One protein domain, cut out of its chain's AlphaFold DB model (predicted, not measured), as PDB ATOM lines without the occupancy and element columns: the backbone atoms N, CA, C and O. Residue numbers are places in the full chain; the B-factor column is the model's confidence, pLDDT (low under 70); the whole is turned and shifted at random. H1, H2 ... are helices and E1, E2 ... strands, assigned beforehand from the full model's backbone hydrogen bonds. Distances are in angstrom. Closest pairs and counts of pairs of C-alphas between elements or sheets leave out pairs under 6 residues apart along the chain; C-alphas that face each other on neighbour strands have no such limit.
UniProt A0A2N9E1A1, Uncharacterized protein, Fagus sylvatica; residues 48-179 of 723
ATOM      1  N   LEU A  48      52.628  18.114  41.561       48.19
ATOM      2  CA  LEU A  48      51.245  18.602  41.431       48.19
ATOM      3  C   LEU A  48      50.465  18.687  42.758       48.19
ATOM      4  O   LEU A  48      49.325  19.169  42.757       48.19
ATOM      5  N   ARG A  49      51.043  18.260  43.892       50.00
ATOM      6  CA  ARG A  49      50.396  18.398  45.211       50.00
ATOM      7  C   ARG A  49      50.165  19.877  45.542       50.00
ATOM      8  O   ARG A  49      51.016  20.729  45.304       50.00
ATOM      9  N   GLY A  50      48.999  20.197  46.100       53.44
ATOM     10  CA  GLY A  50      48.681  21.549  46.577       53.44
ATOM     11  C   GLY A  50      48.322  22.589  45.516       53.44
ATOM     12  O   GLY A  50      48.024  23.728  45.874       53.44
ATOM     13  N   LEU A  51      48.268  22.245  44.225       59.66
ATOM     14  CA  LEU A  51      47.903  23.229  43.198       59.66
ATOM     15  C   LEU A  51      46.458  23.754  43.359       59.66
ATOM     16  O   LEU A  51      46.191  24.913  43.052       59.66
ATOM     17  N   HIS A  52      45.551  22.947  43.920       58.75
ATOM     18  CA  HIS A  52      44.170  23.328  44.266       58.75
ATOM     19  C   HIS A  52      44.070  24.356  45.408       58.75
ATOM     20  O   HIS A  52      43.061  25.044  45.506       58.75
ATOM     21  N   VAL A  53      45.106  24.497  46.243       56.09
ATOM     22  CA  VAL A  53      45.220  25.560  47.265       56.09
ATOM     23  C   VAL A  53      46.188  26.680  46.849       56.09
ATOM     24  O   VAL A  53      46.486  27.578  47.633       56.09
ATOM     25  N   SER A  54      46.664  26.676  45.597       61.62
ATOM     26  CA  SER A  54      47.573  27.701  45.085       61.62
ATOM     27  C   SER A  54      46.827  28.936  44.577       61.62
ATOM     28  O   SER A  54      46.116  28.892  43.570       61.62
ATOM     29  N   HIS A  55      47.077  30.089  45.204       54.66
ATOM     30  CA  HIS A  55      46.541  31.382  44.758       54.66
ATOM     31  C   HIS A  55      46.931  31.722  43.303       54.66
ATOM     32  O   HIS A  55      46.167  32.381  42.603       54.66
ATOM     33  N   LYS A  56      48.080  31.226  42.807       59.16
ATOM     34  CA  LYS A  56      48.485  31.373  41.392       59.16
ATOM     35  C   LYS A  56      47.556  30.628  40.422       59.16
ATOM     36  O   LYS A  56      47.435  31.047  39.273       59.16
ATOM     37  N   PHE A  57      46.939  29.522  40.847       64.50
ATOM     38  CA  PHE A  57      46.016  28.741  40.016       64.50
ATOM     39  C   PHE A  57      44.609  29.354  40.019       64.50
ATOM     40  O   PHE A  57      44.021  29.506  38.951       64.50
ATOM     41  N   LEU A  58      44.131  29.815  41.184       60.66
ATOM     42  CA  LEU A  58      42.890  30.596  41.324       60.66
ATOM     43  C   LEU A  58      42.847  31.818  40.388       60.66
ATOM     44  O   LEU A  58      41.809  32.105  39.798       60.66
ATOM     45  N   SER A  59      43.976  32.512  40.217       61.25
ATOM     46  CA  SER A  59      44.104  33.681  39.335       61.25
ATOM     47  C   SER A  59      44.526  33.355  37.890       61.25
ATOM     48  O   SER A  59      44.914  34.260  37.151       61.25
ATOM     49  N   CYS A  60      44.534  32.084  37.476       67.81
ATOM     50  CA  CYS A  60      44.969  31.676  36.139       67.81
ATOM     51  C   CYS A  60      43.791  31.626  35.155       67.81
ATOM     52  O   CYS A  60      42.749  31.046  35.459       67.81
ATOM     53  N   SER A  61      43.983  32.131  33.930       69.62
ATOM     54  CA  SER A  61      42.965  32.104  32.862       69.62
ATOM     55  C   SER A  61      42.425  30.698  32.570       69.62
ATOM     56  O   SER A  61      41.243  30.540  32.285       69.62
ATOM     57  N   VAL A  62      43.264  29.667  32.725       67.25
ATOM     58  CA  VAL A  62      42.871  28.250  32.630       67.25
ATOM     59  C   VAL A  62      41.749  27.902  33.614       67.25
ATOM     60  O   VAL A  62      40.813  27.199  33.240       67.25
ATOM     61  N   PHE A  63      41.815  28.390  34.857       71.44
ATOM     62  CA  PHE A  63      40.783  28.129  35.860       71.44
ATOM     63  C   PHE A  63      39.523  28.964  35.600       71.44
ATOM     64  O   PHE A  63      38.419  28.436  35.705       71.44
ATOM     65  N   SER A  64      39.665  30.225  35.173       71.56
ATOM     66  CA  SER A  64      38.525  31.082  34.806       71.56
ATOM     67  C   SER A  64      37.706  30.498  33.647       71.56
ATOM     68  O   SER A  64      36.482  30.411  33.733       71.56
ATOM     69  N   GLU A  65      38.375  30.024  32.593       71.94
ATOM     70  CA  GLU A  65      37.733  29.324  31.474       71.94
ATOM     71  C   GLU A  65      37.117  27.986  31.928       71.94
ATOM     72  O   GLU A  65      36.016  27.632  31.507       71.94
ATOM     73  N   PHE A  66      37.777  27.233  32.819       81.94
ATOM     74  CA  PHE A  66      37.221  25.991  33.375       81.94
ATOM     75  C   PHE A  66      35.934  26.257  34.175       81.94
ATOM     76  O   PHE A  66      34.948  25.534  34.012       81.94
ATOM     77  N   GLN A  67      35.904  27.328  34.976       79.88
ATOM     78  CA  GLN A  67      34.698  27.791  35.662       79.88
ATOM     79  C   GLN A  67      33.595  28.202  34.675       79.88
ATOM     80  O   GLN A  67      32.423  27.988  34.974       79.88
ATOM     81  N   GLU A  68      33.920  28.771  33.512       83.56
ATOM     82  CA  GLU A  68      32.939  29.112  32.472       83.56
ATOM     83  C   GLU A  68      32.307  27.855  31.849       83.56
ATOM     84  O   GLU A  68      31.082  27.709  31.851       83.56
ATOM     85  N   VAL A  69      33.125  26.890  31.408       85.75
ATOM     86  CA  VAL A  69      32.622  25.611  30.869       85.75
ATOM     87  C   VAL A  69      31.815  24.855  31.934       85.75
ATOM     88  O   VAL A  69      30.780  24.272  31.614       85.75
ATOM     89  N   PHE A  70      32.227  24.914  33.207       86.38
ATOM     90  CA  PHE A  70      31.462  24.358  34.327       86.38
ATOM     91  C   PHE A  70      30.126  25.080  34.552       86.38
ATOM     92  O   PHE A  70      29.103  24.418  34.720       86.38
ATOM     93  N   LYS A  71      30.088  26.421  34.533       88.00
ATOM     94  CA  LYS A  71      28.846  27.209  34.683       88.00
ATOM     95  C   LYS A  71      27.808  26.830  33.622       88.00
ATOM     96  O   LYS A  71      26.629  26.733  33.967       88.00
ATOM     97  N   ASN A  72      28.255  26.515  32.407       88.50
ATOM     98  CA  ASN A  72      27.422  26.118  31.267       88.50
ATOM     99  C   ASN A  72      26.965  24.637  31.271       88.50
ATOM    100  O   ASN A  72      26.257  24.218  30.357       88.50
ATOM    101  N   LEU A  73      27.338  23.831  32.272       89.06
ATOM    102  CA  LEU A  73      26.774  22.488  32.488       89.06
ATOM    103  C   LEU A  73      25.368  22.548  33.113       89.06
ATOM    104  O   LEU A  73      25.073  23.441  33.911       89.06
ATOM    105  N   ASP A  74      24.522  21.546  32.861       90.19
ATOM    106  CA  ASP A  74      23.305  21.352  33.660       90.19
ATOM    107  C   ASP A  74      23.623  20.868  35.094       90.19
ATOM    108  O   ASP A  74      24.735  20.434  35.405       90.19
ATOM    109  N   THR A  75      22.643  20.946  35.997       87.94
ATOM    110  CA  THR A  75      22.808  20.601  37.419       87.94
ATOM    111  C   THR A  75      23.199  19.137  37.662       87.94
ATOM    112  O   THR A  75      23.986  18.863  38.569       87.94
ATOM    113  N   ARG A  76      22.710  18.184  36.857       89.69
ATOM    114  CA  ARG A  76      23.092  16.765  36.946       89.69
ATOM    115  C   ARG A  76      24.539  16.583  36.498       89.69
ATOM    116  O   ARG A  76      25.301  15.940  37.214       89.69
ATOM    117  N   LEU A  77      24.935  17.175  35.371       90.81
ATOM    118  CA  LEU A  77      26.321  17.120  34.886       90.81
ATOM    119  C   LEU A  77      27.300  17.760  35.877       90.81
ATOM    120  O   LEU A  77      28.347  17.171  36.141       90.81
ATOM    121  N   LYS A  78      26.942  18.904  36.478       90.00
ATOM    122  CA  LYS A  78      27.712  19.543  37.562       90.00
ATOM    123  C   LYS A  78      27.938  18.575  38.720       90.00
ATOM    124  O   LYS A  78      29.082  18.329  39.083       90.00
ATOM    125  N   LEU A  79      26.879  17.978  39.265       87.31
ATOM    126  CA  LEU A  79      26.983  17.058  40.403       87.31
ATOM    127  C   LEU A  79      27.745  15.763  40.055       87.31
ATOM    128  O   LEU A  79      28.590  15.322  40.834       87.31
ATOM    129  N   CYS A  80      27.524  15.186  38.868       91.38
ATOM    130  CA  CYS A  80      28.288  14.030  38.388       91.38
ATOM    131  C   CYS A  80      29.783  14.355  38.249       91.38
ATOM    132  O   CYS A  80      30.620  13.543  38.643       91.38
ATOM    133  N   LEU A  81      30.129  15.541  37.745       90.62
ATOM    134  CA  LEU A  81      31.511  16.004  37.638       90.62
ATOM    135  C   LEU A  81      32.141  16.254  39.018       90.62
ATOM    136  O   LEU A  81      33.234  15.755  39.278       90.62
ATOM    137  N   LEU A  82      31.440  16.935  39.931       87.75
ATOM    138  CA  LEU A  82      31.917  17.176  41.299       87.75
ATOM    139  C   LEU A  82      32.124  15.876  42.095       87.75
ATOM    140  O   LEU A  82      33.013  15.829  42.941       87.75
ATOM    141  N   SER A  83      31.407  14.787  41.784       87.00
ATOM    142  CA  SER A  83      31.645  13.484  42.432       87.00
ATOM    143  C   SER A  83      33.072  12.935  42.220       87.00
ATOM    144  O   SER A  83      33.585  12.217  43.079       87.00
ATOM    145  N   PHE A  84      33.773  13.334  41.146       87.12
ATOM    146  CA  PHE A  84      35.182  12.969  40.937       87.12
ATOM    147  C   PHE A  84      36.136  13.625  41.958       87.12
ATOM    148  O   PHE A  84      37.268  13.157  42.112       87.12
ATOM    149  N   ALA A  85      35.708  14.657  42.698       82.88
ATOM    150  CA  ALA A  85      36.528  15.292  43.732       82.88
ATOM    151  C   ALA A  85      36.940  14.312  44.844       82.88
ATOM    152  O   ALA A  85      38.045  14.429  45.363       82.88
ATOM    153  N   VAL A  86      36.108  13.311  45.165       79.00
ATOM    154  CA  VAL A  86      36.394  12.266  46.176       79.00
ATOM    155  C   VAL A  86      37.580  11.373  45.788       79.00
ATOM    156  O   VAL A  86      38.199  10.736  46.637       79.00
ATOM    157  N   LEU A  87      37.932  11.322  44.507       79.88
ATOM    158  CA  LEU A  87      39.009  10.473  44.013       79.88
ATOM    159  C   LEU A  87      40.392  11.093  44.280       79.88
ATOM    160  O   LEU A  87      40.534  12.282  44.581       79.88
ATOM    161  N   LEU A  88      41.423  10.259  44.147       73.56
ATOM    162  CA  LEU A  88      42.831  10.667  44.152       73.56
ATOM    163  C   LEU A  88      43.243  11.219  42.777       73.56
ATOM    164  O   LEU A  88      42.584  10.939  41.772       73.56
ATOM    165  N   ALA A  89      44.343  11.973  42.721       69.69
ATOM    166  CA  ALA A  89      44.925  12.428  41.459       69.69
ATOM    167  C   ALA A  89      45.243  11.239  40.526       69.69
ATOM    168  O   ALA A  89      45.554  10.139  40.984       69.69
ATOM    169  N   ASN A  90      45.119  11.446  39.209       70.94
ATOM    170  CA  ASN A  90      45.317  10.428  38.161       70.94
ATOM    171  C   ASN A  90      44.473   9.131  38.293       70.94
ATOM    172  O   ASN A  90      44.702   8.167  37.560       70.94
ATOM    173  N   ALA A  91      43.459   9.094  39.167       80.06
ATOM    174  CA  ALA A  91      42.639   7.908  39.408       80.06
ATOM    175  C   ALA A  91      41.952   7.362  38.138       80.06
ATOM    176  O   ALA A  91      41.180   8.054  37.471       80.06
ATOM    177  N   VAL A  92      42.169   6.072  37.853       85.44
ATOM    178  CA  VAL A  92      41.483   5.342  36.776       85.44
ATOM    179  C   VAL A  92      40.180   4.737  37.299       85.44
ATOM    180  O   VAL A  92      40.166   3.718  37.992       85.44
ATOM    181  N   VAL A  93      39.062   5.345  36.920       87.75
ATOM    182  CA  VAL A  93      37.713   4.967  37.345       87.75
ATOM    183  C   VAL A  93      37.087   3.985  36.361       87.75
ATOM    184  O   VAL A  93      37.110   4.193  35.149       87.75
ATOM    185  N   LYS A  94      36.467   2.916  36.866       89.19
ATOM    186  CA  LYS A  94      35.683   1.968  36.054       89.19
ATOM    187  C   LYS A  94      34.269   2.508  35.823       89.19
ATOM    188  O   LYS A  94      33.609   2.882  36.787       89.19
ATOM    189  N   ARG A  95      33.739   2.392  34.598       90.81
ATOM    190  CA  ARG A  95      32.333   2.713  34.239       90.81
ATOM    191  C   ARG A  95      31.315   2.139  35.238       90.81
ATOM    192  O   ARG A  95      30.386   2.826  35.638       90.81
ATOM    193  N   ARG A  96      31.525   0.893  35.697       90.44
ATOM    194  CA  ARG A  96      30.678   0.224  36.708       90.44
ATOM    195  C   ARG A  96      30.606   0.985  38.039       90.44
ATOM    196  O   ARG A  96      29.548   0.990  38.650       90.44
ATOM    197  N   LEU A  97      31.705   1.604  38.483       90.88
ATOM    198  CA  LEU A  97      31.711   2.386  39.720       90.88
ATOM    199  C   LEU A  97      30.774   3.586  39.581       90.88
ATOM    200  O   LEU A  97      29.915   3.764  40.429       90.88
ATOM    201  N   LEU A  98      30.899   4.343  38.489       92.50
ATOM    202  CA  LEU A  98      30.101   5.545  38.240       92.50
ATOM    203  C   LEU A  98      28.609   5.226  38.078       92.50
ATOM    204  O   LEU A  98      27.783   5.930  38.645       92.50
ATOM    205  N   ILE A  99      28.256   4.115  37.413       91.69
ATOM    206  CA  ILE A  99      26.862   3.630  37.363       91.69
ATOM    207  C   ILE A  99      26.335   3.345  38.768       91.69
ATOM    208  O   ILE A  99      25.272   3.840  39.136       91.69
ATOM    209  N   ASN A 100      27.078   2.563  39.559       91.81
ATOM    210  CA  ASN A 100      26.648   2.216  40.908       91.81
ATOM    211  C   ASN A 100      26.490   3.483  41.767       91.81
ATOM    212  O   ASN A 100      25.452   3.684  42.398       91.81
ATOM    213  N   TRP A 101      27.504   4.351  41.743       90.50
ATOM    214  CA  TRP A 101      27.587   5.588  42.513       90.50
ATOM    215  C   TRP A 101      26.446   6.546  42.162       90.50
ATOM    216  O   TRP A 101      25.658   6.899  43.035       90.50
ATOM    217  N   TRP A 102      26.296   6.935  40.895       92.62
ATOM    218  CA  TRP A 102      25.328   7.960  40.490       92.62
ATOM    219  C   TRP A 102      23.866   7.504  40.626       92.62
ATOM    220  O   TRP A 102      22.991   8.344  40.837       92.62
ATOM    221  N   VAL A 103      23.592   6.192  40.606       91.25
ATOM    222  CA  VAL A 103      22.280   5.631  40.994       91.25
ATOM    223  C   VAL A 103      22.048   5.701  42.509       91.25
ATOM    224  O   VAL A 103      20.922   5.962  42.950       91.25
ATOM    225  N   GLY A 104      23.104   5.504  43.304       89.88
ATOM    226  CA  GLY A 104      23.109   5.709  44.754       89.88
ATOM    227  C   GLY A 104      22.785   7.155  45.141       89.88
ATOM    228  O   GLY A 104      21.818   7.397  45.858       89.88
ATOM    229  N   GLU A 105      23.519   8.110  44.574       87.81
ATOM    230  CA  GLU A 105      23.388   9.566  44.803       87.81
ATOM    231  C   GLU A 105      22.140  10.191  44.162       87.81
ATOM    232  O   GLU A 105      21.912  11.393  44.278       87.81
ATOM    233  N   ARG A 106      21.316   9.399  43.460       87.94
ATOM    234  CA  ARG A 106      20.112   9.851  42.731       87.94
ATOM    235  C   ARG A 106      20.385  10.804  41.557       87.94
ATOM    236  O   ARG A 106      19.437  11.311  40.962       87.94
ATOM    237  N   LEU A 107      21.649  11.000  41.179       87.88
ATOM    238  CA  LEU A 107      22.040  11.756  39.984       87.88
ATOM    239  C   LEU A 107      21.547  11.063  38.704       87.88
ATOM    240  O   LEU A 107      21.189  11.724  37.730       87.88
ATOM    241  N   VAL A 108      21.456   9.731  38.741       88.00
ATOM    242  CA  VAL A 108      20.793   8.896  37.735       88.00
ATOM    243  C   VAL A 108      19.645   8.139  38.397       88.00
ATOM    244  O   VAL A 108      19.853   7.401  39.358       88.00
ATOM    245  N   ASP A 109      18.432   8.264  37.856       77.56
ATOM    246  CA  ASP A 109      17.319   7.384  38.216       77.56
ATOM    247  C   ASP A 109      16.647   6.817  36.954       77.56
ATOM    248  O   ASP A 109      15.999   7.568  36.222       77.56
ATOM    249  N   PRO A 110      16.787   5.507  36.669       66.12
ATOM    250  CA  PRO A 110      16.215   4.894  35.469       66.12
ATOM    251  C   PRO A 110      14.682   4.786  35.513       66.12
ATOM    252  O   PRO A 110      14.063   4.456  34.506       66.12
ATOM    253  N   LEU A 111      14.047   5.049  36.661       61.97
ATOM    254  CA  LEU A 111      12.589   5.015  36.794       61.97
ATOM    255  C   LEU A 111      11.929   6.368  36.485       61.97
ATOM    256  O   LEU A 111      10.706   6.436  36.451       61.97
ATOM    257  N   ALA A 112      12.711   7.429  36.255       59.38
ATOM    258  CA  ALA A 112      12.181   8.762  35.963       59.38
ATOM    259  C   ALA A 112      11.601   8.901  34.542       59.38
ATOM    260  O   ALA A 112      10.725   9.733  34.329       59.38
ATOM    261  N   THR A 113      12.080   8.102  33.582       54.50
ATOM    262  CA  THR A 113      11.603   8.110  32.183       54.50
ATOM    263  C   THR A 113      11.140   6.743  31.682       54.50
ATOM    264  O   THR A 113      10.358   6.683  30.743       54.50
ATOM    265  N   GLY A 114      11.610   5.634  32.266       60.62
ATOM    266  CA  GLY A 114      11.244   4.267  31.864       60.62
ATOM    267  C   GLY A 114      11.853   3.780  30.537       60.62
ATOM    268  O   GLY A 114      12.054   2.579  30.375       60.62
ATOM    269  N   GLU A 115      12.190   4.689  29.620       66.94
ATOM    270  CA  GLU A 115      12.740   4.388  28.288       66.94
ATOM    271  C   GLU A 115      14.228   4.000  28.290       66.94
ATOM    272  O   GLU A 115      14.659   3.210  27.450       66.94
ATOM    273  N   LYS A 116      15.027   4.558  29.212       76.50
ATOM    274  CA  LYS A 116      16.493   4.400  29.255       76.50
ATOM    275  C   LYS A 116      16.939   3.699  30.535       76.50
ATOM    276  O   LYS A 116      16.462   4.017  31.625       76.50
ATOM    277  N   THR A 117      17.897   2.779  30.435       81.88
ATOM    278  CA  THR A 117      18.474   2.130  31.620       81.88
ATOM    279  C   THR A 117      19.516   3.024  32.294       81.88
ATOM    280  O   THR A 117      20.050   3.968  31.707       81.88
ATOM    281  N   ALA A 118      19.888   2.678  33.528       86.00
ATOM    282  CA  ALA A 118      21.010   3.323  34.204       86.00
ATOM    283  C   ALA A 118      22.362   3.045  33.516       86.00
ATOM    284  O   ALA A 118      23.307   3.797  33.735       86.00
ATOM    285  N   GLU A 119      22.481   1.997  32.684       87.00
ATOM    286  CA  GLU A 119      23.685   1.810  31.866       87.00
ATOM    287  C   GLU A 119      23.757   2.846  30.728       87.00
ATOM    288  O   GLU A 119      24.871   3.211  30.363       87.00
ATOM    289  N   ASP A 120      22.619   3.330  30.212       86.81
ATOM    290  CA  ASP A 120      22.539   4.221  29.040       86.81
ATOM    291  C   ASP A 120      22.645   5.703  29.434       86.81
ATOM    292  O   ASP A 120      23.465   6.434  28.883       86.81
ATOM    293  N   ILE A 121      21.896   6.136  30.461       89.75
ATOM    294  CA  ILE A 121      21.944   7.521  30.982       89.75
ATOM    295  C   ILE A 121      23.375   7.889  31.420       89.75
ATOM    296  O   ILE A 121      23.819   9.026  31.274       89.75
ATOM    297  N   VAL A 122      24.127   6.912  31.937       92.44
ATOM    298  CA  VAL A 122      25.527   7.100  32.335       92.44
ATOM    299  C   VAL A 122      26.459   7.199  31.124       92.44
ATOM    300  O   VAL A 122      27.413   7.967  31.184       92.44
ATOM    301  N   ASP A 123      26.189   6.500  30.018       91.06
ATOM    302  CA  ASP A 123      26.974   6.660  28.784       91.06
ATOM    303  C   ASP A 123      26.729   8.015  28.107       91.06
ATOM    304  O   ASP A 123      27.666   8.579  27.543       91.06
ATOM    305  N   GLU A 124      25.523   8.577  28.219       92.12
ATOM    306  CA  GLU A 124      25.216   9.945  27.773       92.12
ATOM    307  C   GLU A 124      26.037  10.972  28.576       92.12
ATOM    308  O   GLU A 124      26.809  11.739  27.997       92.12
ATOM    309  N   ILE A 125      25.996  10.897  29.913       93.50
ATOM    310  CA  ILE A 125      26.793  11.754  30.815       93.50
ATOM    311  C   ILE A 125      28.303  11.614  30.547       93.50
ATOM    312  O   ILE A 125      29.023  12.610  30.465       93.50
ATOM    313  N   LEU A 126      28.807  10.384  30.396       93.94
ATOM    314  CA  LEU A 126      30.224  10.126  30.116       93.94
ATOM    315  C   LEU A 126      30.647  10.610  28.724       93.94
ATOM    316  O   LEU A 126      31.797  11.007  28.542       93.94
ATOM    317  N   THR A 127      29.738  10.591  27.749       92.31
ATOM    318  CA  THR A 127      29.974  11.106  26.394       92.31
ATOM    319  C   THR A 127      30.121  12.622  26.414       92.31
ATOM    320  O   THR A 127      31.111  13.129  25.883       92.31
ATOM    321  N   GLU A 128      29.225  13.326  27.104       92.06
ATOM    322  CA  GLU A 128      29.238  14.786  27.182       92.06
ATOM    323  C   GLU A 128      30.402  15.332  28.033       92.06
ATOM    324  O   GLU A 128      31.101  16.256  27.608       92.06
ATOM    325  N   LEU A 129      30.696  14.724  29.192       91.94
ATOM    326  CA  LEU A 129      31.861  15.104  30.011       91.94
ATOM    327  C   LEU A 129      33.194  14.865  29.278       91.94
ATOM    328  O   LEU A 129      34.153  15.614  29.474       91.94
ATOM    329  N   LYS A 130      33.256  13.849  28.409       90.06
ATOM    330  CA  LYS A 130      34.393  13.583  27.514       90.06
ATOM    331  C   LYS A 130      34.495  14.628  26.400       90.06
ATOM    332  O   LYS A 130      35.591  15.101  26.116       90.06
ATOM    333  N   GLU A 131      33.384  15.004  25.770       88.38
ATOM    334  CA  GLU A 131      33.367  15.994  24.679       88.38
ATOM    335  C   GLU A 131      33.709  17.414  25.142       88.38
ATOM    336  O   GLU A 131      34.432  18.115  24.436       88.38
ATOM    337  N   LYS A 132      33.315  17.804  26.359       85.44
ATOM    338  CA  LYS A 132      33.777  19.056  26.994       85.44
ATOM    339  C   LYS A 132      35.183  18.949  27.618       85.44
ATOM    340  O   LYS A 132      35.672  19.907  28.208       85.44
ATOM    341  N   GLY A 133      35.850  17.798  27.490       83.19
ATOM    342  CA  GLY A 133      37.243  17.598  27.902       83.19
ATOM    343  C   GLY A 133      37.486  17.467  29.412       83.19
ATOM    344  O   GLY A 133      38.635  17.573  29.834       83.19
ATOM    345  N   PHE A 134      36.449  17.230  30.223       87.12
ATOM    346  CA  PHE A 134      36.592  17.026  31.672       87.12
ATOM    347  C   PHE A 134      37.174  15.650  32.025       87.12
ATOM    348  O   PHE A 134      37.911  15.521  33.000       87.12
ATOM    349  N   ILE A 135      36.853  14.617  31.243       90.19
ATOM    350  CA  ILE A 135      37.365  13.254  31.434       90.19
ATOM    351  C   ILE A 135      37.930  12.696  30.131       90.19
ATOM    352  O   ILE A 135      37.440  12.995  29.044       90.19
ATOM    353  N   GLU A 136      38.934  11.831  30.239       86.56
ATOM    354  CA  GLU A 136      39.501  11.111  29.101       86.56
ATOM    355  C   GLU A 136      39.292   9.593  29.244       86.56
ATOM    356  O   GLU A 136      39.478   9.032  30.332       86.56
ATOM    357  N   PRO A 137      38.896   8.891  28.167       88.38
ATOM    358  CA  PRO A 137      38.808   7.441  28.173       88.38
ATOM    359  C   PRO A 137      40.218   6.846  28.185       88.38
ATOM    360  O   PRO A 137      41.056   7.175  27.342       88.38
ATOM    361  N   VAL A 138      40.477   5.918  29.104       86.12
ATOM    362  CA  VAL A 138      41.731   5.157  29.091       86.12
ATOM    363  C   VAL A 138      41.713   4.229  27.874       86.12
ATOM    364  O   VAL A 138      40.741   3.502  27.656       86.12
ATOM    365  N   LYS A 139      42.780   4.260  27.065       71.06
ATOM    366  CA  LYS A 139      42.894   3.497  25.809       71.06
ATOM    367  C   LYS A 139      43.021   1.989  26.063       71.06
ATOM    368  O   LYS A 139      44.112   1.427  26.055       71.06
ATOM    369  N   GLU A 140      41.895   1.313  26.248       68.75
ATOM    370  CA  GLU A 140      41.828  -0.148  26.347       68.75
ATOM    371  C   GLU A 140      41.872  -0.774  24.933       68.75
ATOM    372  O   GLU A 140      40.823  -0.943  24.316       68.75
ATOM    373  N   ARG A 141      43.073  -1.128  24.424       59.53
ATOM    374  CA  ARG A 141      43.324  -1.615  23.035       59.53
ATOM    375  C   ARG A 141      42.305  -2.642  22.512       59.53
ATOM    376  O   ARG A 141      41.938  -2.618  21.347       59.53
ATOM    377  N   HIS A 142      41.810  -3.509  23.390       66.75
ATOM    378  CA  HIS A 142      40.909  -4.618  23.068       66.75
ATOM    379  C   HIS A 142      39.407  -4.236  23.061       66.75
ATOM    380  O   HIS A 142      38.556  -5.132  23.082       66.75
ATOM    381  N   LYS A 143      39.026  -2.948  23.124       66.06
ATOM    382  CA  LYS A 143      37.618  -2.509  23.256       66.06
ATOM    383  C   LYS A 143      37.230  -1.379  22.299       66.06
ATOM    384  O   LYS A 143      37.838  -0.319  22.299       66.06
ATOM    385  N   LEU A 144      36.096  -1.566  21.617       66.88
ATOM    386  CA  LEU A 144      35.425  -0.522  20.825       66.88
ATOM    387  C   LEU A 144      34.780   0.586  21.686       66.88
ATOM    388  O   LEU A 144      34.548   1.684  21.197       66.88
ATOM    389  N   VAL A 145      34.466   0.298  22.957       71.12
ATOM    390  CA  VAL A 145      33.841   1.242  23.900       71.12
ATOM    391  C   VAL A 145      34.664   1.284  25.183       71.12
ATOM    392  O   VAL A 145      34.939   0.241  25.786       71.12
ATOM    393  N   ALA A 146      35.050   2.488  25.603       79.56
ATOM    394  CA  ALA A 146      35.818   2.701  26.822       79.56
ATOM    395  C   ALA A 146      35.002   2.325  28.067       79.56
ATOM    396  O   ALA A 146      33.859   2.741  28.237       79.56
ATOM    397  N   ASN A 147      35.604   1.546  28.965       86.56
ATOM    398  CA  ASN A 147      34.999   1.159  30.245       86.56
ATOM    399  C   ASN A 147      35.825   1.683  31.439       86.56
ATOM    400  O   ASN A 147      35.546   1.352  32.596       86.56
ATOM    401  N   ARG A 148      36.844   2.498  31.160       88.88
ATOM    402  CA  ARG A 148      37.723   3.157  32.124       88.88
ATOM    403  C   ARG A 148      37.935   4.608  31.714       88.88
ATOM    404  O   ARG A 148      38.157   4.879  30.535       88.88
ATOM    405  N   PHE A 149      37.921   5.504  32.687       89.69
ATOM    406  CA  PHE A 149      38.091   6.942  32.502       89.69
ATOM    407  C   PHE A 149      39.088   7.466  33.532       89.69
ATOM    408  O   PHE A 149      39.140   6.943  34.644       89.69
ATOM    409  N   LYS A 150      39.862   8.489  33.179       88.19
ATOM    410  CA  LYS A 150      40.649   9.273  34.137       88.19
ATOM    411  C   LYS A 150      40.433  10.764  33.899       88.19
ATOM    412  O   LYS A 150      39.869  11.161  32.879       88.19
ATOM    413  N   MET A 151      40.838  11.575  34.864       85.25
ATOM    414  CA  MET A 151      40.765  13.032  34.799       85.25
ATOM    415  C   MET A 151      42.185  13.588  34.680       85.25
ATOM    416  O   MET A 151      43.098  13.088  35.334       85.25
ATOM    417  N   GLN A 152      42.379  14.597  33.829       78.31
ATOM    418  CA  GLN A 152      43.653  15.316  33.735       78.31
ATOM    419  C   GLN A 152      43.899  16.078  35.056       78.31
ATOM    420  O   GLN A 152      42.956  16.714  35.532       78.31
ATOM    421  N   PRO A 153      45.109  16.063  35.658       75.94
ATOM    422  CA  PRO A 153      45.333  16.599  37.006       75.94
ATOM    423  C   PRO A 153      44.826  18.027  37.227       75.94
ATOM    424  O   PRO A 153      44.136  18.283  38.204       75.94
ATOM    425  N   LEU A 154      45.065  18.937  36.279       72.50
ATOM    426  CA  LEU A 154      44.627  20.337  36.381       72.50
ATOM    427  C   LEU A 154      43.094  20.490  36.359       72.50
ATOM    428  O   LEU A 154      42.548  21.368  37.024       72.50
ATOM    429  N   VAL A 155      42.390  19.604  35.645       80.94
ATOM    430  CA  VAL A 155      40.920  19.521  35.676       80.94
ATOM    431  C   VAL A 155      40.466  18.967  37.029       80.94
ATOM    432  O   VAL A 155      39.506  19.472  37.605       80.94
ATOM    433  N   HIS A 156      41.186  17.987  37.584       83.50
ATOM    434  CA  HIS A 156      40.891  17.437  38.911       83.50
ATOM    435  C   HIS A 156      41.086  18.474  40.021       83.50
ATOM    436  O   HIS A 156      40.207  18.590  40.870       83.50
ATOM    437  N   CYS A 157      42.137  19.299  39.966       77.06
ATOM    438  CA  CYS A 157      42.308  20.452  40.856       77.06
ATOM    439  C   CYS A 157      41.102  21.403  40.782       77.06
ATOM    440  O   CYS A 157      40.519  21.721  41.815       77.06
ATOM    441  N   GLY A 158      40.668  21.786  39.576       80.12
ATOM    442  CA  GLY A 158      39.491  22.643  39.404       80.12
ATOM    443  C   GLY A 158      38.194  22.019  39.947       80.12
ATOM    444  O   GLY A 158      37.403  22.699  40.598       80.12
ATOM    445  N   VAL A 159      37.994  20.714  39.739       86.06
ATOM    446  CA  VAL A 159      36.850  19.956  40.282       86.06
ATOM    447  C   VAL A 159      36.891  19.878  41.813       86.06
ATOM    448  O   VAL A 159      35.848  19.996  42.452       86.06
ATOM    449  N   ILE A 160      38.077  19.723  42.407       80.12
ATOM    450  CA  ILE A 160      38.282  19.752  43.862       80.12
ATOM    451  C   ILE A 160      37.889  21.119  44.433       80.12
ATOM    452  O   ILE A 160      37.110  21.171  45.381       80.12
ATOM    453  N   MET A 161      38.359  22.210  43.827       77.12
ATOM    454  CA  MET A 161      38.089  23.576  44.293       77.12
ATOM    455  C   MET A 161      36.590  23.893  44.267       77.12
ATOM    456  O   MET A 161      36.031  24.301  45.281       77.12
ATOM    457  N   LEU A 162      35.906  23.593  43.158       83.00
ATOM    458  CA  LEU A 162      34.452  23.765  43.056       83.00
ATOM    459  C   LEU A 162      33.671  22.859  44.028       83.00
ATOM    460  O   LEU A 162      32.599  23.239  44.495       83.00
ATOM    461  N   ALA A 163      34.189  21.673  44.366       81.88
ATOM    462  CA  ALA A 163      33.579  20.799  45.371       81.88
ATOM    463  C   ALA A 163      33.783  21.310  46.810       81.88
ATOM    464  O   ALA A 163      32.927  21.059  47.662       81.88
ATOM    465  N   GLN A 164      34.872  22.040  47.075       77.25
ATOM    466  CA  GLN A 164      35.110  22.740  48.341       77.25
ATOM    467  C   GLN A 164      34.222  23.991  48.456       77.25
ATOM    468  O   GLN A 164      33.557  24.158  49.476       77.25
ATOM    469  N   GLU A 165      34.121  24.808  47.398       76.44
ATOM    470  CA  GLU A 165      33.175  25.939  47.311       76.44
ATOM    471  C   GLU A 165      31.722  25.481  47.547       76.44
ATOM    472  O   GLU A 165      30.980  26.110  48.300       76.44
ATOM    473  N   ALA A 166      31.329  24.344  46.964       76.06
ATOM    474  CA  ALA A 166      30.008  23.735  47.135       76.06
ATOM    475  C   ALA A 166      29.832  22.921  48.440       76.06
ATOM    476  O   ALA A 166      28.809  22.253  48.603       76.06
ATOM    477  N   GLN A 167      30.814  22.937  49.353       72.31
ATOM    478  CA  GLN A 167      30.805  22.221  50.643       72.31
ATOM    479  C   GLN A 167      30.524  20.704  50.531       72.31
ATOM    480  O   GLN A 167      30.002  20.075  51.454       72.31
ATOM    481  N   LEU A 168      30.890  20.076  49.411       69.81
ATOM    482  CA  LEU A 168      30.679  18.642  49.189       69.81
ATOM    483  C   LEU A 168      31.786  17.781  49.811       69.81
ATOM    484  O   LEU A 168      31.516  16.647  50.210       69.81
ATOM    485  N   LEU A 169      33.014  18.305  49.894       69.81
ATOM    486  CA  LEU A 169      34.190  17.582  50.380       69.81
ATOM    487  C   LEU A 169      35.246  18.530  50.972       69.81
ATOM    488  O   LEU A 169      35.532  19.569  50.383       69.81
ATOM    489  N   VAL A 170      35.909  18.119  52.059       64.56
ATOM    490  CA  VAL A 170      37.140  18.759  52.563       64.56
ATOM    491  C   VAL A 170      38.366  17.944  52.144       64.56
ATOM    492  O   VAL A 170      38.455  16.748  52.441       64.56
ATOM    493  N   LYS A 171      39.336  18.598  51.497       66.19
ATOM    494  CA  LYS A 171      40.648  18.031  51.151       66.19
ATOM    495  C   LYS A 171      41.785  18.725  51.898       66.19
ATOM    496  O   LYS A 171      41.642  19.875  52.307       66.19
ATOM    497  N   ASP A 172      42.890  18.008  52.078       61.72
ATOM    498  CA  ASP A 172      44.117  18.535  52.679       61.72
ATOM    499  C   ASP A 172      44.930  19.376  51.674       61.72
ATOM    500  O   ASP A 172      44.542  19.569  50.515       61.72
ATOM    501  N   SER A 173      46.091  19.861  52.112       59.34
ATOM    502  CA  SER A 173      47.069  20.543  51.258       59.34
ATOM    503  C   SER A 173      47.675  19.644  50.174       59.34
ATOM    504  O   SER A 173      48.144  20.166  49.172       59.34
ATOM    505  N   ASN A 174      47.629  18.314  50.300       57.34
ATOM    506  CA  ASN A 174      48.108  17.385  49.270       57.34
ATOM    507  C   ASN A 174      47.066  17.118  48.168       57.34
ATOM    508  O   ASN A 174      47.426  16.662  47.086       57.34
ATOM    509  N   GLY A 175      45.787  17.410  48.419       58.75
ATOM    510  CA  GLY A 175      44.676  17.069  47.526       58.75
ATOM    511  C   GLY A 175      44.056  15.702  47.827       58.75
ATOM    512  O   GLY A 175      43.282  15.182  47.016       58.75
ATOM    513  N   ASN A 176      44.348  15.128  48.993       62.91
ATOM    514  CA  ASN A 176      43.722  13.926  49.522       62.91
ATOM    515  C   ASN A 176      42.402  14.270  50.238       62.91
ATOM    516  O   ASN A 176      42.319  15.290  50.926       62.91
ATOM    517  N   PRO A 177      41.351  13.440  50.109       63.09
ATOM    518  CA  PRO A 177      40.148  13.542  50.936       63.09
ATOM    519  C   PRO A 177      40.475  13.452  52.428       63.09
ATOM    520  O   PRO A 177      41.245  12.589  52.836       63.09
ATOM    521  N   THR A 178      39.866  14.309  53.247       61.88
ATOM    522  CA  THR A 178      40.019  14.266  54.711       61.88
ATOM    523  C   THR A 178      38.770  13.717  55.392       61.88
ATOM    524  O   THR A 178      37.681  13.685  54.817       61.88
ATOM    525  N   VAL A 179      38.921  13.320  56.657       55.72
ATOM    526  CA  VAL A 179      37.823  12.804  57.492       55.72
ATOM    527  C   VAL A 179      37.075  13.937  58.230       55.72
ATOM    528  O   VAL A 179      36.106  13.684  58.938       55.72
TER     529      VAL A 179
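This is residues 48 to 179 of the 723 residues of an uncharacterized protein of Fagus sylvatica (UniProt A0A2N9E1A1). Helix H3 lies in the middle of a cluster of crossed helices: H6 packs across its later part, H5 packs across its earlier part and itself packs on H4, while H2 packs on residues 155 to 158 of H6, its centre making a triangle with those of H3 and H6, and the tiny H1 sits at one far end. Strand E1 makes a small three-stranded patch with residues 93 to 94 and 136 to 137, and the loop of residues 111 to 116 sticks out at the end away from H1. The printed part has 132 residues with six named helices and one named strand, in the order H1, H2, H3, H4, H5, E1, H6, and the class is mostly helix. The whole is compact, with a radius of gyration of the C-alphas of 15.0 A and spans of 46 by 34 by 30 A.

Start at H1, residues 55 to 58, which is close to but not clearly touching H2, residues 61 to 71; their closest C-alphas, Phe 57 and Phe 63, are 6.7 A apart. H1 is also near H6, residues 153 to 165. Residues 155 to 158 of H6 touch H2 at a steep tilt of 59 degrees, the same way, closest at the C-alphas of Phe 63 and Gly 158, 6.7 A. Next comes H3, residues 75 to 86, whose residues 81 to 85 touch H6; the closest C-alphas, Ala 85 and Ile 160, are 4.8 A apart, and the lines are only just about perpendicular at 72 degrees. Residues 77 to 81 of H3 only just touch H5, residues 118 to 131, with 3 pairs of C-alphas within 8 A, closest at Leu 77 and Ile 125, 6.8 A, about perpendicular at 83 degrees. H4, residues 95 to 104, touches residues 118 to 122 of H5 at a steep tilt of 66 degrees, opposite ways, with the C-alphas of Ile 99 and Val 122 closest at 6.3 A. E1, residues 148 to 150, pairs with no named strand, but short antiparallel pairings join it to residues 93 to 94 and 136 to 137. Among the pairs that are apart are H2 and H5, and H4 and H6. Every O i to N i+4 pair is within hydrogen-bond range in H2, H4 and H6, against 5 of 8 in H3 and 8 of 10 in H5; H1 is too short for such a pair.

Find C-alpha 55 at (46.541, 31.382, 44.758), where H1 begins. H2 then runs 15.1 A, and H3 runs 18.2 A from C-alpha 75 at (22.808, 20.601, 37.419). H4 measures 14.3 A, H5 20.1 A and E1 7.1 A. H6 runs 18.5 A and ends at C-alpha 165, (33.175, 25.939, 47.311).

Look for the two C-alphas farthest apart at Lys 56 and Gly 114, 47.0 A. The printed part has no cut; the links H4 to H5 and H5 to E1 are long, and residues 166 to 179 hold no named element. The mean pLDDT of the printed part is 78.1, and it falls under 70 at residues 48 to 62, 89, 110 to 115, 140 to 144 and 168 to 179.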